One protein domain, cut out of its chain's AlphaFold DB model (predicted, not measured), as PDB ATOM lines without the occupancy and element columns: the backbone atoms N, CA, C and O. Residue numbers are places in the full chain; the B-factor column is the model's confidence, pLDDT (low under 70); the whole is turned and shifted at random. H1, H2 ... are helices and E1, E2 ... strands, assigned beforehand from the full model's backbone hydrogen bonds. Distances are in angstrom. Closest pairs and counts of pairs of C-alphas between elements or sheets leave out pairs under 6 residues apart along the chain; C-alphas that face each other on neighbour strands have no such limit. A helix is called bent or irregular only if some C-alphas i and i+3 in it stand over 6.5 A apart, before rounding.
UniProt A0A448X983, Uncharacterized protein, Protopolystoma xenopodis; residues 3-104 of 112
ATOM      1  N   LEU A   3     -18.842 -16.257 -10.030       69.56
ATOM      2  CA  LEU A   3     -18.091 -17.384 -10.579       69.56
ATOM      3  C   LEU A   3     -18.152 -18.571  -9.616       69.56
ATOM      4  O   LEU A   3     -17.696 -18.476  -8.479       69.56
ATOM      5  N   PHE A   4     -18.693 -19.697 -10.078       74.56
ATOM      6  CA  PHE A   4     -18.849 -20.912  -9.282       74.56
ATOM      7  C   PHE A   4     -17.898 -22.008  -9.788       74.56
ATOM      8  O   PHE A   4     -18.099 -22.536 -10.884       74.56
ATOM      9  N   PRO A   5     -16.866 -22.395  -9.012       76.31
ATOM     10  CA  PRO A   5     -15.884 -23.393  -9.446       76.31
ATOM     11  C   PRO A   5     -16.434 -24.826  -9.484       76.31
ATOM     12  O   PRO A   5     -15.829 -25.693 -10.105       76.31
ATOM     13  N   PHE A   6     -17.586 -25.061  -8.852       79.56
ATOM     14  CA  PHE A   6     -18.282 -26.353  -8.783       79.56
ATOM     15  C   PHE A   6     -19.059 -26.707 -10.045       79.56
ATOM     16  O   PHE A   6     -19.498 -27.840 -10.216       79.56
ATOM     17  N   LEU A   7     -19.285 -25.713 -10.899       81.81
ATOM     18  CA  LEU A   7     -20.067 -25.861 -12.107       81.81
ATOM     19  C   LEU A   7     -19.135 -26.029 -13.318       81.81
ATOM     20  O   LEU A   7     -18.089 -25.365 -13.369       81.81
ATOM     21  N   PRO A   8     -19.515 -26.873 -14.300       80.31
ATOM     22  CA  PRO A   8     -18.810 -26.980 -15.573       80.31
ATOM     23  C   PRO A   8     -18.564 -25.615 -16.207       80.31
ATOM     24  O   PRO A   8     -19.362 -24.687 -16.037       80.31
ATOM     25  N   LYS A   9     -17.467 -25.482 -16.956       78.94
ATOM     26  CA  LYS A   9     -17.157 -24.229 -17.649       78.94
ATOM     27  C   LYS A   9     -18.348 -23.797 -18.511       78.94
ATOM     28  O   LYS A   9     -18.970 -24.640 -19.150       78.94
ATOM     29  N   SER A  10     -18.621 -22.487 -18.507       75.31
ATOM     30  CA  SER A  10     -19.635 -21.777 -19.308       75.31
ATOM     31  C   SER A  10     -21.107 -22.054 -19.009       75.31
ATOM     32  O   SER A  10     -21.967 -21.391 -19.592       75.31
ATOM     33  N   ILE A  11     -21.430 -22.951 -18.075       74.50
ATOM     34  CA  ILE A  11     -22.824 -23.128 -17.681       74.50
ATOM     35  C   ILE A  11     -23.309 -21.870 -16.951       74.50
ATOM     36  O   ILE A  11     -22.735 -21.452 -15.943       74.50
ATOM     37  N   ILE A  12     -24.367 -21.257 -17.481       71.12
ATOM     38  CA  ILE A  12     -25.083 -20.169 -16.816       71.12
ATOM     39  C   ILE A  12     -26.348 -20.770 -16.222       71.12
ATOM     40  O   ILE A  12     -27.245 -21.200 -16.955       71.12
ATOM     41  N   LYS A  13     -26.407 -20.843 -14.891       67.19
ATOM     42  CA  LYS A  13     -27.604 -21.296 -14.176       67.19
ATOM     43  C   LYS A  13     -28.301 -20.100 -13.538       67.19
ATOM     44  O   LYS A  13     -27.710 -19.374 -12.747       67.19
ATOM     45  N   HIS A  14     -29.581 -19.957 -13.862       60.66
ATOM     46  CA  HIS A  14     -30.542 -19.159 -13.108       60.66
ATOM     47  C   HIS A  14     -31.275 -20.119 -12.155       60.66
ATOM     48  O   HIS A  14     -32.330 -20.642 -12.483       60.66
ATOM     49  N   TRP A  15     -30.674 -20.472 -11.025       52.62
ATOM     50  CA  TRP A  15     -31.311 -21.256  -9.950       52.62
ATOM     51  C   TRP A  15     -30.820 -20.575  -8.656       52.62
ATOM     52  O   TRP A  15     -29.615 -20.384  -8.535       52.62
ATOM     53  N   ILE A  16     -31.623 -20.094  -7.691       53.75
ATOM     54  CA  ILE A  16     -32.920 -20.528  -7.126       53.75
ATOM     55  C   ILE A  16     -33.645 -19.302  -6.517       53.75
ATOM     56  O   ILE A  16     -32.978 -18.397  -6.023       53.75
ATOM     57  N   LYS A  17     -34.988 -19.347  -6.446       53.91
ATOM     58  CA  LYS A  17     -35.976 -18.492  -5.724       53.91
ATOM     59  C   LYS A  17     -35.588 -17.843  -4.370       53.91
ATOM     60  O   LYS A  17     -36.368 -17.044  -3.869       53.91
ATOM     61  N   HIS A  18     -34.455 -18.184  -3.760       55.22
ATOM     62  CA  HIS A  18     -34.052 -17.745  -2.417       55.22
ATOM     63  C   HIS A  18     -32.878 -16.746  -2.416       55.22
ATOM     64  O   HIS A  18     -32.609 -16.110  -1.400       55.22
ATOM     65  N   PHE A  19     -32.158 -16.600  -3.532       54.91
ATOM     66  CA  PHE A  19     -31.031 -15.673  -3.635       54.91
ATOM     67  C   PHE A  19     -31.259 -14.749  -4.829       54.91
ATOM     68  O   PHE A  19     -31.454 -15.190  -5.961       54.91
ATOM     69  N   SER A  20     -31.319 -13.459  -4.545       55.59
ATOM     70  CA  SER A  20     -31.710 -12.382  -5.445       55.59
ATOM     71  C   SER A  20     -30.860 -12.324  -6.727       55.59
ATOM     72  O   SER A  20     -29.673 -12.027  -6.692       55.59
ATOM     73  N   GLY A  21     -31.496 -12.572  -7.878       58.59
ATOM     74  CA  GLY A  21     -31.281 -11.866  -9.153       58.59
ATOM     75  C   GLY A  21     -29.969 -12.013  -9.939       58.59
ATOM     76  O   GLY A  21     -29.937 -11.553 -11.077       58.59
ATOM     77  N   PHE A  22     -28.900 -12.621  -9.418       65.62
ATOM     78  CA  PHE A  22     -27.608 -12.633 -10.125       65.62
ATOM     79  C   PHE A  22     -27.324 -13.941 -10.885       65.62
ATOM     80  O   PHE A  22     -27.411 -15.021 -10.297       65.62
ATOM     81  N   PRO A  23     -26.901 -13.874 -12.166       70.50
ATOM     82  CA  PRO A  23     -26.506 -15.059 -12.920       70.50
ATOM     83  C   PRO A  23     -25.222 -15.674 -12.346       70.50
ATOM     84  O   PRO A  23     -24.233 -14.974 -12.076       70.50
ATOM     85  N   LEU A  24     -25.248 -17.000 -12.188       76.75
ATOM     86  CA  LEU A  24     -24.108 -17.818 -11.780       76.75
ATOM     87  C   LEU A  24     -23.430 -18.401 -13.018       76.75
ATOM     88  O   LEU A  24     -24.102 -19.018 -13.846       76.75
ATOM     89  N   GLN A  25     -22.109 -18.248 -13.122       82.69
ATOM     90  CA  GLN A  25     -21.314 -18.782 -14.227       82.69
ATOM     91  C   GLN A  25     -20.302 -19.810 -13.718       82.69
ATOM     92  O   GLN A  25     -19.500 -19.525 -12.827       82.69
ATOM     93  N   GLY A  26     -20.318 -21.008 -14.300       84.31
ATOM     94  CA  GLY A  26     -19.345 -22.051 -13.987       84.31
ATOM     95  C   GLY A  26     -17.965 -21.793 -14.593       84.31
ATOM     96  O   GLY A  26     -17.851 -21.403 -15.759       84.31
ATOM     97  N   THR A  27     -16.906 -22.023 -13.810       86.38
ATOM     98  CA  THR A  27     -15.511 -21.841 -14.262       86.38
ATOM     99  C   THR A  27     -14.800 -23.141 -14.611       86.38
ATOM    100  O   THR A  27     -13.802 -23.103 -15.333       86.38
ATOM    101  N   GLY A  28     -15.281 -24.288 -14.122       86.62
ATOM    102  CA  GLY A  28     -14.647 -25.582 -14.376       86.62
ATOM    103  C   GLY A  28     -13.266 -25.774 -13.733       86.62
ATOM    104  O   GLY A  28     -12.522 -26.682 -14.109       86.62
ATOM    105  N   LEU A  29     -12.874 -24.908 -12.790       89.25
ATOM    106  CA  LEU A  29     -11.554 -24.937 -12.154       89.25
ATOM    107  C   LEU A  29     -11.540 -25.887 -10.948       89.25
ATOM    108  O   LEU A  29     -11.776 -25.477  -9.811       89.25
ATOM    109  N   ILE A  30     -11.197 -27.155 -11.194       86.62
ATOM    110  CA  ILE A  30     -11.203 -28.219 -10.174       86.62
ATOM    111  C   ILE A  30     -10.344 -27.904  -8.936       86.62
ATOM    112  O   ILE A  30     -10.751 -28.203  -7.818       86.62
ATOM    113  N   ALA A  31      -9.194 -27.244  -9.098       88.75
ATOM    114  CA  ALA A  31      -8.342 -26.869  -7.966       88.75
ATOM    115  C   ALA A  31      -9.061 -25.905  -7.005       88.75
ATOM    116  O   ALA A  31      -9.047 -26.109  -5.793       88.75
ATOM    117  N   HIS A  32      -9.755 -24.898  -7.545       90.50
ATOM    118  CA  HIS A  32     -10.540 -23.956  -6.745       90.50
ATOM    119  C   HIS A  32     -11.757 -24.631  -6.109       90.50
ATOM    120  O   HIS A  32     -12.084 -24.331  -4.966       90.50
ATOM    121  N   CYS A  33     -12.391 -25.571  -6.817       89.44
ATOM    122  CA  CYS A  33     -13.476 -26.397  -6.283       89.44
ATOM    123  C   CYS A  33     -13.017 -27.184  -5.040       89.44
ATOM    124  O   CYS A  33     -13.627 -27.069  -3.978       89.44
ATOM    125  N   ILE A  34     -11.887 -27.897  -5.134       89.69
ATOM    126  CA  ILE A  34     -11.329 -28.684  -4.022       89.69
ATOM    127  C   ILE A  34     -10.980 -27.791  -2.826       89.69
ATOM    128  O   ILE A  34     -11.280 -28.155  -1.688       89.69
ATOM    129  N   ILE A  35     -10.355 -26.632  -3.064       92.44
ATOM    130  CA  ILE A  35     -10.007 -25.676  -2.001       92.44
ATOM    131  C   ILE A  35     -11.274 -25.154  -1.319       92.44
ATOM    132  O   ILE A  35     -11.364 -25.182  -0.094       92.44
ATOM    133  N   ALA A  36     -12.277 -24.748  -2.097       90.94
ATOM    134  CA  ALA A  36     -13.535 -24.232  -1.572       90.94
ATOM    135  C   ALA A  36     -14.351 -25.289  -0.796       90.94
ATOM    136  O   ALA A  36     -15.161 -24.926   0.052       90.94
ATOM    137  N   GLN A  37     -14.112 -26.585  -1.028       91.75
ATOM    138  CA  GLN A  37     -14.705 -27.684  -0.255       91.75
ATOM    139  C   GLN A  37     -13.960 -28.014   1.041       91.75
ATOM    140  O   GLN A  37     -14.575 -28.584   1.941       91.75
ATOM    141  N   GLN A  38     -12.671 -27.674   1.180       92.81
ATOM    142  CA  GLN A  38     -11.895 -28.031   2.380       92.81
ATOM    143  C   GLN A  38     -12.567 -27.617   3.705       92.81
ATOM    144  O   GLN A  38     -12.561 -28.438   4.627       92.81
ATOM    145  N   PRO A  39     -13.193 -26.424   3.834       94.25
ATOM    146  CA  PRO A  39     -13.868 -26.032   5.072       94.25
ATOM    147  C   PRO A  39     -15.018 -26.966   5.475       94.25
ATOM    148  O   PRO A  39     -15.240 -27.175   6.667       94.25
ATOM    149  N   LEU A  40     -15.705 -27.584   4.505       94.06
ATOM    150  CA  LEU A  40     -16.823 -28.505   4.753       94.06
ATOM    151  C   LEU A  40     -16.380 -29.772   5.490       94.06
ATOM    152  O   LEU A  40     -17.172 -30.392   6.193       94.06
ATOM    153  N   LEU A  41     -15.103 -30.142   5.367       94.50
ATOM    154  CA  LEU A  41     -14.543 -31.309   6.044       94.50
ATOM    155  C   LEU A  41     -14.327 -31.063   7.546       94.50
ATOM    156  O   LEU A  41     -14.103 -32.009   8.298       94.50
ATOM    157  N   GLY A  42     -14.352 -29.806   8.001       94.75
ATOM    158  CA  GLY A  42     -14.216 -29.472   9.419       94.75
ATOM    159  C   GLY A  42     -12.935 -30.015  10.063       94.75
ATOM    160  O   GLY A  42     -12.960 -30.377  11.238       94.75
ATOM    161  N   LYS A  43     -11.830 -30.098   9.308       91.69
ATOM    162  CA  LYS A  43     -10.562 -30.701   9.767       91.69
ATOM    163  C   LYS A  43      -9.904 -29.959  10.933       91.69
ATOM    164  O   LYS A  43      -9.166 -30.570  11.691       91.69
ATOM    165  N   ASN A  44     -10.200 -28.670  11.100       92.00
ATOM    166  CA  ASN A  44      -9.650 -27.840  12.178       92.00
ATOM    167  C   ASN A  44     -10.452 -27.944  13.489       92.00
ATOM    168  O   ASN A  44     -10.185 -27.195  14.427       92.00
ATOM    169  N   ARG A  45     -11.476 -28.808  13.563       93.44
ATOM    170  CA  ARG A  45     -12.228 -29.004  14.807       93.44
ATOM    171  C   ARG A  45     -11.369 -29.711  15.854       93.44
ATOM    172  O   ARG A  45     -10.572 -30.584  15.520       93.44
ATOM    173  N   SER A  46     -11.580 -29.352  17.119       94.12
ATOM    174  CA  SER A  46     -10.948 -30.034  18.246       94.12
ATOM    175  C   SER A  46     -11.317 -31.520  18.252       94.12
ATOM    176  O   SER A  46     -12.434 -31.915  17.914       94.12
ATOM    177  N   CYS A  47     -10.342 -32.348  18.617       94.50
ATOM    178  CA  CYS A  47     -10.437 -33.798  18.606       94.50
ATOM    179  C   CYS A  47     -10.249 -34.299  20.038       94.50
ATOM    180  O   CYS A  47      -9.164 -34.158  20.596       94.50
ATOM    181  N   SER A  48     -11.299 -34.863  20.639       94.00
ATOM    182  CA  SER A  48     -11.221 -35.374  22.017       94.00
ATOM    183  C   SER A  48     -10.363 -36.634  22.132       94.00
ATOM    184  O   SER A  48      -9.792 -36.896  23.186       94.00
ATOM    185  N   THR A  49     -10.300 -37.430  21.062       95.12
ATOM    186  CA  THR A  49      -9.585 -38.709  21.036       95.12
ATOM    187  C   THR A  49      -8.875 -38.838  19.690       95.12
ATOM    188  O   THR A  49      -9.528 -39.129  18.687       95.12
ATOM    189  N   PRO A  50      -7.561 -38.577  19.607       93.06
ATOM    190  CA  PRO A  50      -6.810 -38.742  18.364       93.06
ATOM    191  C   PRO A  50      -6.589 -40.231  18.009       93.06
ATOM    192  O   PRO A  50      -6.564 -41.066  18.914       93.06
ATOM    193  N   PRO A  51      -6.420 -40.589  16.716       94.56
ATOM    194  CA  PRO A  51      -6.506 -39.719  15.543       94.56
ATOM    195  C   PRO A  51      -7.960 -39.389  15.160       94.56
ATOM    196  O   PRO A  51      -8.890 -40.109  15.516       94.56
ATOM    197  N   CYS A  52      -8.159 -38.283  14.438       93.94
ATOM    198  CA  CYS A  52      -9.473 -37.839  13.966       93.94
ATOM    199  C   CYS A  52      -9.510 -37.684  12.443       93.94
ATOM    200  O   CYS A  52      -8.489 -37.415  11.812       93.94
ATOM    201  N   SER A  53     -10.707 -37.805  11.867       93.25
ATOM    202  CA  SER A  53     -10.959 -37.585  10.442       93.25
ATOM    203  C   SER A  53     -11.766 -36.308  10.181       93.25
ATOM    204  O   SER A  53     -11.241 -35.203  10.301       93.25
ATOM    205  N   ILE A  54     -13.034 -36.435   9.793       95.31
ATOM    206  CA  ILE A  54     -13.912 -35.318   9.428       95.31
ATOM    207  C   ILE A  54     -14.590 -34.783  10.692       95.31
ATOM    208  O   ILE A  54     -15.003 -35.544  11.568       95.31
ATOM    209  N   ALA A  55     -14.707 -33.459  10.787       95.44
ATOM    210  CA  ALA A  55     -15.418 -32.764  11.859       95.44
ATOM    211  C   ALA A  55     -14.993 -33.150  13.297       95.44
ATOM    212  O   ALA A  55     -15.824 -33.133  14.207       95.44
ATOM    213  N   GLY A  56     -13.713 -33.481  13.513       94.56
ATOM    214  CA  GLY A  56     -13.174 -33.828  14.838       94.56
ATOM    215  C   GLY A  56     -13.645 -35.187  15.373       94.56
ATOM    216  O   GLY A  56     -13.599 -35.423  16.578       94.56
ATOM    217  N   LYS A  57     -14.136 -36.078  14.502       95.56
ATOM    218  CA  LYS A  57     -14.561 -37.429  14.889       95.56
ATOM    219  C   LYS A  57     -13.374 -38.381  14.942       95.56
ATOM    220  O   LYS A  57     -12.592 -38.436  13.993       95.56
ATOM    221  N   HIS A  58     -13.272 -39.122  16.048       96.31
ATOM    222  CA  HIS A  58     -12.251 -40.146  16.233       96.31
ATOM    223  C   HIS A  58     -12.337 -41.185  15.112       96.31
ATOM    224  O   HIS A  58     -13.417 -41.696  14.815       96.31
ATOM    225  N   GLN A  59     -11.194 -41.485  14.507       95.31
ATOM    226  CA  GLN A  59     -11.038 -42.534  13.517       95.31
ATOM    227  C   GLN A  59      -9.736 -43.281  13.818       95.31
ATOM    228  O   GLN A  59      -8.679 -42.647  13.836       95.31
ATOM    229  N   PRO A  60      -9.779 -44.609  14.019       93.88
ATOM    230  CA  PRO A  60      -8.580 -45.409  14.215       93.88
ATOM    231  C   PRO A  60      -7.576 -45.245  13.071       93.88
ATOM    232  O   PRO A  60      -7.945 -44.977  11.923       93.88
ATOM    233  N   ALA A  61      -6.295 -45.433  13.384       92.50
ATOM    234  CA  ALA A  61      -5.246 -45.397  12.378       92.50
ATOM    235  C   ALA A  61      -5.490 -46.487  11.323       92.50
ATOM    236  O   ALA A  61      -5.622 -47.667  11.647       92.50
ATOM    237  N   ILE A  62      -5.543 -46.080  10.055       92.00
ATOM    238  CA  ILE A  62      -5.731 -47.000   8.938       92.00
ATOM    239  C   ILE A  62      -4.372 -47.549   8.502       92.00
ATOM    240  O   ILE A  62      -3.462 -46.791   8.161       92.00
ATOM    241  N   ARG A  63      -4.263 -48.876   8.456       93.06
ATOM    242  CA  ARG A  63      -3.135 -49.604   7.867       93.06
ATOM    243  C   ARG A  63      -3.392 -49.831   6.380       93.06
ATOM    244  O   ARG A  63      -3.910 -50.871   5.982       93.06
ATOM    245  N   PHE A  64      -3.080 -48.829   5.556       88.75
ATOM    246  CA  PHE A  64      -3.313 -48.883   4.102       88.75
ATOM    247  C   PHE A  64      -2.517 -49.992   3.393       88.75
ATOM    248  O   PHE A  64      -2.889 -50.402   2.302       88.75
ATOM    249  N   ASP A  65      -1.446 -50.483   4.017       92.25
ATOM    250  CA  ASP A  65      -0.624 -51.607   3.564       92.25
ATOM    251  C   ASP A  65      -1.278 -52.981   3.798       92.25
ATOM    252  O   ASP A  65      -0.843 -53.973   3.223       92.25
ATOM    253  N   GLN A  66      -2.312 -53.047   4.641       91.69
ATOM    254  CA  GLN A  66      -2.905 -54.304   5.113       91.69
ATOM    255  C   GLN A  66      -4.404 -54.420   4.818       91.69
ATOM    256  O   GLN A  66      -4.991 -55.477   5.039       91.69
ATOM    257  N   MET A  67      -5.044 -53.342   4.357       88.00
ATOM    258  CA  MET A  67      -6.499 -53.252   4.241       88.00
ATOM    259  C   MET A  67      -6.929 -52.901   2.818       88.00
ATOM    260  O   MET A  67      -6.444 -51.934   2.230       88.00
ATOM    261  N   ALA A  68      -7.901 -53.651   2.296       89.62
ATOM    262  CA  ALA A  68      -8.623 -53.301   1.078       89.62
ATOM    263  C   ALA A  68      -9.869 -52.465   1.415       89.62
ATOM    264  O   ALA A  68     -10.557 -52.729   2.401       89.62
ATOM    265  N   PHE A  69     -10.174 -51.475   0.574       90.56
ATOM    266  CA  PHE A  69     -11.331 -50.591   0.726       90.56
ATOM    267  C   PHE A  69     -12.249 -50.693  -0.488       90.56
ATOM    268  O   PHE A  69     -11.785 -50.651  -1.625       90.56
ATOM    269  N   TYR A  70     -13.556 -50.754  -0.237       89.38
ATOM    270  CA  TYR A  70     -14.582 -50.772  -1.277       89.38
ATOM    271  C   TYR A  70     -15.387 -49.476  -1.222       89.38
ATOM    272  O   TYR A  70     -16.040 -49.174  -0.223       89.38
ATOM    273  N   GLY A  71     -15.318 -48.692  -2.297       87.75
ATOM    274  CA  GLY A  71     -16.113 -47.480  -2.461       87.75
ATOM    275  C   GLY A  71     -17.447 -47.803  -3.127       87.75
ATOM    276  O   GLY A  71     -17.466 -48.286  -4.255       87.75
ATOM    277  N   LEU A  72     -18.552 -47.518  -2.441       89.44
ATOM    278  CA  LEU A  72     -19.908 -47.735  -2.949       89.44
ATOM    279  C   LEU A  72     -20.585 -46.405  -3.307       89.44
ATOM    280  O   LEU A  72     -20.072 -45.324  -3.000       89.44
ATOM    281  N   SER A  73     -21.752 -46.499  -3.946       94.06
ATOM    282  CA  SER A  73     -22.599 -45.350  -4.296       94.06
ATOM    283  C   SER A  73     -21.832 -44.320  -5.135       94.06
ATOM    284  O   SER A  73     -21.349 -44.656  -6.214       94.06
ATOM    285  N   GLU A  74     -21.666 -43.090  -4.647       91.56
ATOM    286  CA  GLU A  74     -21.005 -42.004  -5.376       91.56
ATOM    287  C   GLU A  74     -19.561 -42.325  -5.773       91.56
ATOM    288  O   GLU A  74     -19.118 -41.918  -6.843       91.56
ATOM    289  N   TYR A  75     -18.830 -43.106  -4.969       86.75
ATOM    290  CA  TYR A  75     -17.485 -43.542  -5.355       86.75
ATOM    291  C   TYR A  75     -17.520 -44.405  -6.618       86.75
ATOM    292  O   TYR A  75     -16.678 -44.235  -7.496       86.75
ATOM    293  N   TYR A  76     -18.506 -45.296  -6.728       86.25
ATOM    294  CA  TYR A  76     -18.679 -46.149  -7.897       86.25
ATOM    295  C   TYR A  76     -19.195 -45.354  -9.100       86.25
ATOM    296  O   TYR A  76     -18.597 -45.432 -10.171       86.25
ATOM    297  N   TYR A  77     -20.256 -44.558  -8.929       88.00
ATOM    298  CA  TYR A  77     -20.849 -43.799 -10.033       88.00
ATOM    299  C   TYR A  77     -19.861 -42.803 -10.642       88.00
ATOM    300  O   TYR A  77     -19.698 -42.786 -11.855       88.00
ATOM    301  N   ILE A  78     -19.114 -42.052  -9.823       87.19
ATOM    302  CA  ILE A  78     -18.110 -41.100 -10.325       87.19
ATOM    303  C   ILE A  78     -17.003 -41.818 -11.103       87.19
ATOM    304  O   ILE A  78     -16.598 -41.356 -12.169       87.19
ATOM    305  N   VAL A  79     -16.494 -42.938 -10.582       86.38
ATOM    306  CA  VAL A  79     -15.433 -43.707 -11.247       86.38
ATOM    307  C   VAL A  79     -15.938 -44.284 -12.564       86.38
ATOM    308  O   VAL A  79     -15.303 -44.083 -13.596       86.38
ATOM    309  N   ARG A  80     -17.094 -44.952 -12.544       86.50
ATOM    310  CA  ARG A  80     -17.702 -45.559 -13.727       86.50
ATOM    311  C   ARG A  80     -17.993 -44.514 -14.800       86.50
ATOM    312  O   ARG A  80     -17.639 -44.726 -15.953       86.50
ATOM    313  N   ASP A  81     -18.593 -43.386 -14.434       85.50
ATOM    314  CA  ASP A  81     -19.027 -42.380 -15.404       85.50
ATOM    315  C   ASP A  81     -17.834 -41.594 -15.992       85.50
ATOM    316  O   ASP A  81     -17.881 -41.177 -17.148       85.50
ATOM    317  N   LEU A  82     -16.730 -41.423 -15.246       83.81
ATOM    318  CA  LEU A  82     -15.514 -40.759 -15.750       83.81
ATOM    319  C   LEU A  82     -14.567 -41.686 -16.522       83.81
ATOM    320  O   LEU A  82     -13.837 -41.221 -17.410       83.81
ATOM    321  N   LEU A  83     -14.508 -42.964 -16.144       82.81
ATOM    322  CA  LEU A  83     -13.557 -43.931 -16.698       82.81
ATOM    323  C   LEU A  83     -14.189 -44.866 -17.735       82.81
ATOM    324  O   LEU A  83     -13.461 -45.387 -18.571       82.81
ATOM    325  N   GLY A  84     -15.515 -45.019 -17.738       75.25
ATOM    326  CA  GLY A  84     -16.263 -45.824 -18.710       75.25
ATOM    327  C   GLY A  84     -16.222 -47.335 -18.465       75.25
ATOM    328  O   GLY A  84     -16.731 -48.094 -19.283       75.25
ATOM    329  N   GLU A  85     -15.638 -47.786 -17.355       73.81
ATOM    330  CA  GLU A  85     -15.390 -49.201 -17.071       73.81
ATOM    331  C   GLU A  85     -15.974 -49.610 -15.709       73.81
ATOM    332  O   GLU A  85     -15.899 -48.872 -14.725       73.81
ATOM    333  N   LEU A  86     -16.565 -50.809 -15.658       60.81
ATOM    334  CA  LEU A  86     -17.335 -51.322 -14.515       60.81
ATOM    335  C   LEU A  86     -16.459 -51.740 -13.318       60.81
ATOM    336  O   LEU A  86     -16.942 -51.816 -12.192       60.81
ATOM    337  N   SER A  87     -15.176 -52.022 -13.558       62.59
ATOM    338  CA  SER A  87     -14.271 -52.654 -12.589       62.59
ATOM    339  C   SER A  87     -12.883 -52.011 -12.571       62.59
ATOM    340  O   SER A  87     -11.868 -52.708 -12.584       62.59
ATOM    341  N   VAL A  88     -12.816 -50.677 -12.555       66.12
ATOM    342  CA  VAL A  88     -11.531 -49.975 -12.437       66.12
ATOM    343  C   VAL A  88     -11.123 -49.874 -10.967       66.12
ATOM    344  O   VAL A  88     -11.899 -49.343 -10.163       66.12
ATOM    345  N   PRO A  89      -9.912 -50.315 -10.580       73.12
ATOM    346  CA  PRO A  89      -9.386 -50.004  -9.259       73.12
ATOM    347  C   PRO A  89      -9.300 -48.484  -9.096       73.12
ATOM    348  O   PRO A  89      -8.756 -47.783  -9.953       73.12
ATOM    349  N   TYR A  90      -9.840 -47.959  -7.992       75.25
ATOM    350  CA  TYR A  90      -9.768 -46.530  -7.700       75.25
ATOM    351  C   TYR A  90      -8.299 -46.090  -7.663       75.25
ATOM    352  O   TYR A  90      -7.553 -46.449  -6.751       75.25
ATOM    353  N   LEU A  91      -7.888 -45.280  -8.641       77.94
ATOM    354  CA  LEU A  91      -6.566 -44.667  -8.675       77.94
ATOM    355  C   LEU A  91      -6.702 -43.148  -8.725       77.94
ATOM    356  O   LEU A  91      -7.204 -42.567  -9.693       77.94
ATOM    357  N   ARG A  92      -6.204 -42.489  -7.674       76.31
ATOM    358  CA  ARG A  92      -6.292 -41.031  -7.503       76.31
ATOM    359  C   ARG A  92      -5.727 -40.261  -8.701       76.31
ATOM    360  O   ARG A  92      -6.318 -39.262  -9.102       76.31
ATOM    361  N   LEU A  93      -4.603 -40.710  -9.267       75.50
ATOM    362  CA  LEU A  93      -3.961 -40.057 -10.416       75.50
ATOM    363  C   LEU A  93      -4.840 -40.126 -11.672       75.50
ATOM    364  O   LEU A  93      -5.012 -39.118 -12.354       75.50
ATOM    365  N   THR A  94      -5.464 -41.276 -11.934       78.50
ATOM    366  CA  THR A  94      -6.359 -41.464 -13.086       78.50
ATOM    367  C   THR A  94      -7.571 -40.546 -13.002       78.50
ATOM    368  O   THR A  94      -7.891 -39.849 -13.964       78.50
ATOM    369  N   LEU A  95      -8.209 -40.480 -11.832       78.25
ATOM    370  CA  LEU A  95      -9.352 -39.592 -11.615       78.25
ATOM    371  C   LEU A  95      -8.959 -38.120 -11.690       78.25
ATOM    372  O   LEU A  95      -9.688 -37.328 -12.279       78.25
ATOM    373  N   HIS A  96      -7.799 -37.747 -11.147       81.31
ATOM    374  CA  HIS A  96      -7.306 -36.376 -11.243       81.31
ATOM    375  C   HIS A  96      -7.074 -35.953 -12.700       81.31
ATOM    376  O   HIS A  96      -7.475 -34.861 -13.095       81.31
ATOM    377  N   ASN A  97      -6.507 -36.843 -13.519       82.12
ATOM    378  CA  ASN A  97      -6.301 -36.592 -14.944       82.12
ATOM    379  C   ASN A  97      -7.632 -36.476 -15.700       82.12
ATOM    380  O   ASN A  97      -7.791 -35.607 -16.553       82.12
ATOM    381  N   ARG A  98      -8.623 -37.303 -15.352       81.19
ATOM    382  CA  ARG A  98      -9.960 -37.278 -15.970       81.19
ATOM    383  C   ARG A  98     -10.833 -36.120 -15.481       81.19
ATOM    384  O   ARG A  98     -11.706 -35.670 -16.218       81.19
ATOM    385  N   ALA A  99     -10.534 -35.539 -14.317       79.81
ATOM    386  CA  ALA A  99     -11.180 -34.326 -13.810       79.81
ATOM    387  C   ALA A  99     -10.929 -33.080 -14.686       79.81
ATOM    388  O   ALA A  99     -11.552 -32.037 -14.478       79.81
ATOM    389  N   GLN A 100     -10.083 -33.176 -15.719       77.56
ATOM    390  CA  GLN A 100     -10.035 -32.190 -16.803       77.56
ATOM    391  C   GLN A 100     -11.388 -32.006 -17.503       77.56
ATOM    392  O   GLN A 100     -11.634 -30.923 -18.036       77.56
ATOM    393  N   VAL A 101     -12.294 -32.993 -17.427       82.94
ATOM    394  CA  VAL A 101     -13.682 -32.853 -17.891       82.94
ATOM    395  C   VAL A 101     -14.386 -31.642 -17.269       82.94
ATOM    396  O   VAL A 101     -15.241 -31.045 -17.900       82.94
ATOM    397  N   CYS A 102     -13.988 -31.177 -16.080       83.75
ATOM    398  CA  CYS A 102     -14.566 -29.964 -15.497       83.75
ATOM    399  C   CYS A 102     -14.322 -28.712 -16.360       83.75
ATOM    400  O   CYS A 102     -15.128 -27.783 -16.332       83.75
ATOM    401  N   ARG A 103     -13.224 -28.680 -17.131       84.19
ATOM    402  CA  ARG A 103     -12.860 -27.556 -18.009       84.19
ATOM    403  C   ARG A 103     -13.547 -27.603 -19.371       84.19
ATOM    404  O   ARG A 103     -13.461 -26.607 -20.098       84.19
ATOM    405  N   THR A 104     -14.178 -28.718 -19.737       83.06
ATOM    406  CA  THR A 104     -14.895 -28.812 -21.010       83.06
ATOM    407  C   THR A 104     -16.119 -27.902 -20.975       83.06
ATOM    408  O   THR A 104     -16.701 -27.626 -19.923       83.06
TER     409      THR A 104
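This is residues 3 to 104 of the 112 residues of an uncharacterized protein of Protopolystoma xenopodis (UniProt A0A448X983). With little regular structure, this is a loose, open frame of loops: H3 bridges from H2 to Ile 30 of H1, and residues 42 to 73 swing round from H1 to H2. Residues 16 to 21 and 63 to 68 stick out. The printed part has 102 residues, 37 in named elements, mostly helix, ordered E1, H1, H2, H3; the radius of gyration of the C-alphas is 17.6 A, the spans 49 by 39 by 22 A.

H1, residues 30 to 41, is only just irregular: C-alphas 36 and 39 are 6.9 A apart. With residue 30 alone it only just touches H3, residues 92 to 103, through 3 pairs of C-alphas within 8 A, the closest Ile 30 and Cys 102 at 6.5 A; the tilt is steep, 67 degrees, opposite ways. H3, with residues 95 to 99 alone, touches H2, residues 74 to 83, about perpendicular at 74 degrees; the closest C-alphas, Leu 82 and Arg 98, are 6.6 A apart. E1, residues 24 to 26, pairs with no named strand and is apart from the helices. O i to N i+4 pairs are within hydrogen-bond range throughout H2, 5 of 8 in H1, 4 of 8 in H3.

H1 is 16.8 A long, H3 18.3 A, H2 13.7 A, E1 6.7 A. C-alpha 24 is at (-24.108, -17.818, -11.780), C-alpha 103 at (-12.860, -27.556, -18.009).

The farthest C-alphas, Gly 21 and Gln 66, are 53.0 A apart. The printed part has no cut; the H1 to H2 link is long. pLDDT is under 70 at residues 3, 13 to 22 and 86 to 88.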